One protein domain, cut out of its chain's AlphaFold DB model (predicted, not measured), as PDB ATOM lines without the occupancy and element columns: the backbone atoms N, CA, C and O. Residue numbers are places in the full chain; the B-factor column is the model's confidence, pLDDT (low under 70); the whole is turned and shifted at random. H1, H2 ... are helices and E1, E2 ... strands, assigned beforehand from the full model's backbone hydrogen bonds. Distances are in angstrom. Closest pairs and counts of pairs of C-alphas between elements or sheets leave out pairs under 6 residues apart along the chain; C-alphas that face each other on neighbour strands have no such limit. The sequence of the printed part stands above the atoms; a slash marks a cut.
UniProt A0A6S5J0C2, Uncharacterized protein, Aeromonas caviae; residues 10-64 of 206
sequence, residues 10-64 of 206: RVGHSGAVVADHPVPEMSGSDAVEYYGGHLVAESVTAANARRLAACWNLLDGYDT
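What this domain is: This is residues 10 to 64 of the 206 residues of an uncharacterized protein of Aeromonas caviae (UniProt A0A6S5J0C2). A small two-stranded sheet, E1 and E2, forms the middle, with the longer helix H2 packed on it mainly at E1 and the short helix H1 on its other side. Residues 58 to 64 stick out beyond, while residues 10 to 11 pair antiparallel with residues 17 to 18 of E1. The 55 printed residues hold E1, H1, E2, H2 in that order, a mixed class with 24 residues in named elements, under half. The whole is compact, with a radius of gyration of the C-alphas of 10.8 A, spanning 28 by 24 by 15 A.

Where its parts are: E1, residues 17 to 19, starts at C-alpha 17 (-50.655, 33.697, -39.322). H1 is residues 32 to 35, and E2 is residues 38 to 41, 9.4 A long. H2, residues 46 to 58, 18.5 A long, ends at C-alpha 58 (-42.511, 35.317, -26.873).

How they stand to each other: E1 and E2 are antiparallel at 143 degrees, with N 17 and O 41 2.8 A apart, within hydrogen-bond range. The closest C-alphas of E1 and H2, Val 17 and Ala 49, are 5.7 A apart. Those of H1 and E2, Val 32 and His 38, are 5.3 A apart. H1 and H2 are apart. In H2 every O i to N i+4 pair is within hydrogen-bond range; H1 is too short for one.

The domain as a whole: The printed part has no cut. The link E1 to H1, 12 residues, is long. No printed residue is under 70 in pLDDT.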
ATOM      1  N   ARG A  10     -49.479  37.973 -35.758       97.00
ATOM      2  CA  ARG A  10     -50.875  37.926 -35.324       97.00
ATOM      3  C   ARG A  10     -51.684  36.970 -36.187       97.00
ATOM      4  O   ARG A  10     -51.240  36.511 -37.235       97.00
ATOM      5  N   VAL A  11     -52.892  36.667 -35.727       97.31
ATOM      6  CA  VAL A  11     -53.856  35.906 -36.524       97.31
ATOM      7  C   VAL A  11     -54.527  36.862 -37.510       97.31
ATOM      8  O   VAL A  11     -55.053  37.901 -37.112       97.31
ATOM      9  N   GLY A  12     -54.458  36.516 -38.789       95.00
ATOM     10  CA  GLY A  12     -55.118  37.196 -39.892       95.00
ATOM     11  C   GLY A  12     -56.463  36.565 -40.249       95.00
ATOM     12  O   GLY A  12     -57.063  35.803 -39.484       95.00
ATOM     13  N   HIS A  13     -56.949  36.889 -41.440       95.19
ATOM     14  CA  HIS A  13     -58.181  36.336 -41.986       95.19
ATOM     15  C   HIS A  13     -58.072  34.822 -42.190       95.19
ATOM     16  O   HIS A  13     -56.987  34.271 -42.390       95.19
ATOM     17  N   SER A  14     -59.216  34.136 -42.116       89.69
ATOM     18  CA  SER A  14     -59.325  32.684 -42.335       89.69
ATOM     19  C   SER A  14     -58.387  31.828 -41.466       89.69
ATOM     20  O   SER A  14     -58.108  30.679 -41.796       89.69
ATOM     21  N   GLY A  15     -57.914  32.367 -40.334       91.56
ATOM     22  CA  GLY A  15     -57.013  31.669 -39.416       91.56
ATOM     23  C   GLY A  15     -55.549  31.627 -39.859       91.56
ATOM     24  O   GLY A  15     -54.777  30.887 -39.255       91.56
ATOM     25  N   ALA A  16     -55.156  32.407 -40.871       95.50
ATOM     26  CA  ALA A  16     -53.757  32.548 -41.260       95.50
ATOM     27  C   ALA A  16     -52.928  33.221 -40.153       95.50
ATOM     28  O   ALA A  16     -53.444  33.993 -39.344       95.50
ATOM     29  N   VAL A  17     -51.627  32.946 -40.122       97.25
ATOM     30  CA  VAL A  17     -50.655  33.697 -39.322       97.25
ATOM     31  C   VAL A  17     -50.011  34.723 -40.236       97.25
ATOM     32  O   VAL A  17     -49.533  34.370 -41.316       97.25
ATOM     33  N   VAL A  18     -50.015  35.980 -39.806       96.44
ATOM     34  CA  VAL A  18     -49.541  37.107 -40.607       96.44
ATOM     35  C   VAL A  18     -48.576  37.994 -39.830       96.44
ATOM     36  O   VAL A  18     -48.659  38.088 -38.602       96.44
ATOM     37  N   ALA A  19     -47.693  38.658 -40.568       95.00
ATOM     38  CA  ALA A  19     -46.845  39.747 -40.104       95.00
ATOM     39  C   ALA A  19     -47.368  41.093 -40.633       95.00
ATOM     40  O   ALA A  19     -48.044  41.156 -41.663       95.00
ATOM     41  N   ASP A  20     -47.017  42.184 -39.952       93.94
ATOM     42  CA  ASP A  20     -47.293  43.544 -40.442       93.94
ATOM     43  C   ASP A  20     -46.210  44.050 -41.414       93.94
ATOM     44  O   ASP A  20     -46.379  45.079 -42.066       93.94
ATOM     45  N   HIS A  21     -45.107  43.311 -41.544       91.75
ATOM     46  CA  HIS A  21     -44.008  43.610 -42.457       91.75
ATOM     47  C   HIS A  21     -43.927  42.576 -43.587       91.75
ATOM     48  O   HIS A  21     -44.287  41.418 -43.363       91.75
ATOM     49  N   PRO A  22     -43.425  42.960 -44.778       91.81
ATOM     50  CA  PRO A  22     -43.236  42.028 -45.882       91.81
ATOM     51  C   PRO A  22     -42.410  40.810 -45.477       91.81
ATOM     52  O   PRO A  22     -41.390  40.949 -44.800       91.81
ATOM     53  N   VAL A  23     -42.847  39.638 -45.937       89.62
ATOM     54  CA  VAL A  23     -42.136  38.364 -45.790       89.62
ATOM     55  C   VAL A  23     -41.476  38.062 -47.140       89.62
ATOM     56  O   VAL A  23     -42.148  37.540 -48.040       89.62
ATOM     57  N   PRO A  24     -40.208  38.470 -47.341       80.50
ATOM     58  CA  PRO A  24     -39.468  38.171 -48.554       80.50
ATOM     59  C   PRO A  24     -39.328  36.650 -48.707       80.50
ATOM     60  O   PRO A  24     -39.461  35.906 -47.742       80.50
ATOM     61  N   GLU A  25     -39.062  36.194 -49.931       82.31
ATOM     62  CA  GLU A  25     -38.835  34.777 -50.289       82.31
ATOM     63  C   GLU A  25     -40.087  33.894 -50.429       82.31
ATOM     64  O   GLU A  25     -39.981  32.788 -50.956       82.31
ATOM     65  N   MET A  26     -41.282  34.388 -50.084       81.75
ATOM     66  CA  MET A  26     -42.537  33.664 -50.318       81.75
ATOM     67  C   MET A  26     -43.448  34.400 -51.305       81.75
ATOM     68  O   MET A  26     -44.016  35.444 -50.997       81.75
ATOM     69  N   SER A  27     -43.623  33.830 -52.500       85.31
ATOM     70  CA  SER A  27     -44.576  34.344 -53.491       85.31
ATOM     71  C   SER A  27     -46.009  34.268 -52.958       85.31
ATOM     72  O   SER A  27     -46.417  33.228 -52.446       85.31
ATOM     73  N   GLY A  28     -46.782  35.346 -53.118       87.19
ATOM     74  CA  GLY A  28     -48.162  35.445 -52.628       87.19
ATOM     75  C   GLY A  28     -48.287  35.878 -51.165       87.19
ATOM     76  O   GLY A  28     -49.408  36.057 -50.684       87.19
ATOM     77  N   SER A  29     -47.172  36.102 -50.455       91.69
ATOM     78  CA  SER A  29     -47.205  36.632 -49.084       91.69
ATOM     79  C   SER A  29     -47.689  38.082 -48.998       91.69
ATOM     80  O   SER A  29     -48.009  38.576 -47.921       91.69
ATOM     81  N   ASP A  30     -47.767  38.768 -50.131       92.81
ATOM     82  CA  ASP A  30     -48.183  40.150 -50.325       92.81
ATOM     83  C   ASP A  30     -49.681  40.316 -50.623       92.81
ATOM     84  O   ASP A  30     -50.150  41.444 -50.772       92.81
ATOM     85  N   ALA A  31     -50.464  39.231 -50.627       93.56
ATOM     86  CA  ALA A  31     -51.926  39.273 -50.696       93.56
ATOM     87  C   ALA A  31     -52.554  39.770 -49.372       93.56
ATOM     88  O   ALA A  31     -53.371  39.095 -48.740       93.56
ATOM     89  N   VAL A  32     -52.157  40.971 -48.937       94.88
ATOM     90  CA  VAL A  32     -52.457  41.551 -47.621       94.88
ATOM     91  C   VAL A  32     -53.955  41.708 -47.389       94.88
ATOM     92  O   VAL A  32     -54.421  41.435 -46.288       94.88
ATOM     93  N   GLU A  33     -54.732  42.095 -48.400       94.69
ATOM     94  CA  GLU A  33     -56.193  42.213 -48.269       94.69
ATOM     95  C   GLU A  33     -56.858  40.854 -48.017       94.69
ATOM     96  O   GLU A  33     -57.763  40.740 -47.187       94.69
ATOM     97  N   TYR A  34     -56.371  39.807 -48.687       94.69
ATOM     98  CA  TYR A  34     -56.907  38.456 -48.556       94.69
ATOM     99  C   TYR A  34     -56.608  37.870 -47.172       94.69
ATOM    100  O   TYR A  34     -57.525  37.428 -46.480       94.69
ATOM    101  N   TYR A  35     -55.351  37.936 -46.724       94.56
ATOM    102  CA  TYR A  35     -54.922  37.365 -45.442       94.56
ATOM    103  C   TYR A  35     -55.067  38.314 -44.244       94.56
ATOM    104  O   TYR A  35     -54.941  37.888 -43.098       94.56
ATOM    105  N   GLY A  36     -55.337  39.598 -44.470       95.62
ATOM    106  CA  GLY A  36     -55.368  40.624 -43.425       95.62
ATOM    107  C   GLY A  36     -53.981  40.996 -42.890       95.62
ATOM    108  O   GLY A  36     -53.883  41.461 -41.756       95.62
ATOM    109  N   GLY A  37     -52.916  40.756 -43.658       95.31
ATOM    110  CA  GLY A  37     -51.503  40.966 -43.313       95.31
ATOM    111  C   GLY A  37     -50.586  40.206 -44.277       95.31
ATOM    112  O   GLY A  37     -51.078  39.479 -45.140       95.31
ATOM    113  N   HIS A  38     -49.268  40.349 -44.136       95.62
ATOM    114  CA  HIS A  38     -48.329  39.568 -44.941       95.62
ATOM    115  C   HIS A  38     -48.308  38.114 -44.471       95.62
ATOM    116  O   HIS A  38     -48.073  37.857 -43.290       95.62
ATOM    117  N   LEU A  39     -48.577  37.163 -45.367       94.81
ATOM    118  CA  LEU A  39     -48.712  35.755 -44.994       94.81
ATOM    119  C   LEU A  39     -47.398  35.201 -44.430       94.81
ATOM    120  O   LEU A  39     -46.342  35.373 -45.028       94.81
ATOM    121  N   VAL A  40     -47.495  34.474 -43.316       94.06
ATOM    122  CA  VAL A  40     -46.400  33.680 -42.732       94.06
ATOM    123  C   VAL A  40     -46.749  32.194 -42.719       94.06
ATOM    124  O   VAL A  40     -45.902  31.361 -43.022       94.06
ATOM    125  N   ALA A  41     -47.993  31.845 -42.380       94.25
ATOM    126  CA  ALA A  41     -48.466  30.466 -42.425       94.25
ATOM    127  C   ALA A  41     -49.972  30.400 -42.694       94.25
ATOM    128  O   ALA A  41     -50.752  31.143 -42.097       94.25
ATOM    129  N   GLU A  42     -50.393  29.467 -43.539       93.62
ATOM    130  CA  GLU A  42     -51.800  29.146 -43.794       93.62
ATOM    131  C   GLU A  42     -52.058  27.643 -43.651       93.62
ATOM    132  O   GLU A  42     -51.150  26.863 -43.368       93.62
ATOM    133  N   SER A  43     -53.317  27.229 -43.829       93.56
ATOM    134  CA  SER A  43     -53.748  25.827 -43.688       93.56
ATOM    135  C   SER A  43     -53.475  25.228 -42.300       93.56
ATOM    136  O   SER A  43     -53.330  24.017 -42.136       93.56
ATOM    137  N   VAL A  44     -53.445  26.081 -41.274       94.88
ATOM    138  CA  VAL A  44     -53.340  25.695 -39.864       94.88
ATOM    139  C   VAL A  44     -54.690  25.850 -39.171       94.88
ATOM    140  O   VAL A  44     -55.508  26.695 -39.531       94.88
ATOM    141  N   THR A  45     -54.943  25.046 -38.137       95.75
ATOM    142  CA  THR A  45     -56.145  25.235 -37.314       95.75
ATOM    143  C   THR A  45     -56.082  26.583 -36.595       95.75
ATOM    144  O   THR A  45     -55.005  27.054 -36.226       95.75
ATOM    145  N   ALA A  46     -57.239  27.178 -36.294       93.75
ATOM    146  CA  ALA A  46     -57.291  28.446 -35.563       93.75
ATOM    147  C   ALA A  46     -56.576  28.386 -34.194       93.75
ATOM    148  O   ALA A  46     -56.036  29.388 -33.727       93.75
ATOM    149  N   ALA A  47     -56.559  27.219 -33.538       96.00
ATOM    150  CA  ALA A  47     -55.815  27.017 -32.294       96.00
ATOM    151  C   ALA A  47     -54.295  27.041 -32.520       96.00
ATOM    152  O   ALA A  47     -53.578  27.712 -31.775       96.00
ATOM    153  N   ASN A  48     -53.819  26.375 -33.574       96.88
ATOM    154  CA  ASN A  48     -52.404  26.365 -33.933       96.88
ATOM    155  C   ASN A  48     -51.937  27.754 -34.374       96.88
ATOM    156  O   ASN A  48     -50.887  28.191 -33.922       96.88
ATOM    157  N   ALA A  49     -52.739  28.490 -35.151       97.19
ATOM    158  CA  ALA A  49     -52.426  29.862 -35.557       97.19
ATOM    159  C   ALA A  49     -52.159  30.778 -34.352       97.19
ATOM    160  O   ALA A  49     -51.138  31.465 -34.293       97.19
ATOM    161  N   ARG A  50     -53.032  30.725 -33.333       96.44
ATOM    162  CA  ARG A  50     -52.831  31.468 -32.077       96.44
ATOM    163  C   ARG A  50     -51.552  31.049 -31.360       96.44
ATOM    164  O   ARG A  50     -50.838  31.904 -30.844       96.44
ATOM    165  N   ARG A  51     -51.266  29.743 -31.302       96.44
ATOM    166  CA  ARG A  51     -50.074  29.231 -30.617       96.44
ATOM    167  C   ARG A  51     -48.789  29.631 -31.340       96.44
ATOM    168  O   ARG A  51     -47.844  30.015 -30.661       96.44
ATOM    169  N   LEU A  52     -48.775  29.591 -32.671       95.50
ATOM    170  CA  LEU A  52     -47.648  30.020 -33.499       95.50
ATOM    171  C   LEU A  52     -47.340  31.502 -33.276       95.50
ATOM    172  O   LEU A  52     -46.208  31.830 -32.932       95.50
ATOM    173  N   ALA A  53     -48.352  32.372 -33.363       95.75
ATOM    174  CA  ALA A  53     -48.178  33.800 -33.100       95.75
ATOM    175  C   ALA A  53     -47.668  34.064 -31.672       95.75
ATOM    176  O   ALA A  53     -46.725  34.822 -31.474       95.75
ATOM    177  N   ALA A  54     -48.237  33.390 -30.667       95.31
ATOM    178  CA  ALA A  54     -47.798  33.539 -29.281       95.31
ATOM    179  C   ALA A  54     -46.349  33.074 -29.051       95.31
ATOM    180  O   ALA A  54     -45.601  33.756 -28.358       95.31
ATOM    181  N   CYS A  55     -45.947  31.926 -29.606       92.50
ATOM    182  CA  CYS A  55     -44.581  31.418 -29.464       92.50
ATOM    183  C   CYS A  55     -43.562  32.296 -30.190       92.50
ATOM    184  O   CYS A  55     -42.498  32.546 -29.634       92.50
ATOM    185  N   TRP A  56     -43.896  32.777 -31.391       91.94
ATOM    186  CA  TRP A  56     -43.058  33.726 -32.117       91.94
ATOM    187  C   TRP A  56     -42.842  34.994 -31.298       91.94
ATOM    188  O   TRP A  56     -41.709  35.361 -31.021       91.94
ATOM    189  N   ASN A  57     -43.928  35.618 -30.838       92.94
ATOM    190  CA  ASN A  57     -43.859  36.887 -30.116       92.94
ATOM    191  C   ASN A  57     -43.131  36.757 -28.775       92.94
ATOM    192  O   ASN A  57     -42.463  37.692 -28.349       92.94
ATOM    193  N   LEU A  58     -43.246  35.605 -28.106       88.12
ATOM    194  CA  LEU A  58     -42.511  35.317 -26.873       88.12
ATOM    195  C   LEU A  58     -40.990  35.301 -27.091       88.12
ATOM    196  O   LEU A  58     -40.241  35.626 -26.174       88.12
ATOM    197  N   LEU A  59     -40.553  34.890 -28.279       86.94
ATOM    198  CA  LEU A  59     -39.152  34.665 -28.631       86.94
ATOM    199  C   LEU A  59     -38.649  35.675 -29.676       86.94
ATOM    200  O   LEU A  59     -37.598  35.461 -30.282       86.94
ATOM    201  N   ASP A  60     -39.375  36.777 -29.877       86.75
ATOM    202  CA  ASP A  60     -38.973  37.837 -30.798       86.75
ATOM    203  C   ASP A  60     -37.612  38.424 -30.388       86.75
ATOM    204  O   ASP A  60     -37.314  38.611 -29.205       86.75
ATOM    205  N   GLY A  61     -36.765  38.680 -31.383       80.81
ATOM    206  CA  GLY A  61     -35.395  39.163 -31.193       80.81
ATOM    207  C   GLY A  61     -34.324  38.085 -30.973       80.81
ATOM    208  O   GLY A  61     -33.143  38.402 -31.138       80.81
ATOM    209  N   TYR A  62     -34.688  36.828 -30.691       83.25
ATOM    210  CA  TYR A  62     -33.725  35.723 -30.569       83.25
ATOM    211  C   TYR A  62     -33.406  35.078 -31.924       83.25
ATOM    212  O   TYR A  62     -34.219  35.084 -32.850       83.25
ATOM    213  N   ASP A  63     -32.187  34.552 -32.069       83.44
ATOM    214  CA  ASP A  63     -31.786  33.832 -33.279       83.44
ATOM    215  C   ASP A  63     -32.462  32.456 -33.320       83.44
ATOM    216  O   ASP A  63     -32.440  31.713 -32.339       83.44
ATOM    217  N   THR A  64     -33.048  32.092 -34.462       85.44
ATOM    218  CA  THR A  64     -33.709  30.796 -34.653       85.44
ATOM    219  C   THR A  64     -32.784  29.623 -34.327       85.44
ATOM    220  O   THR A  64     -33.233  28.659 -33.710       85.44
TER     221      THR A  64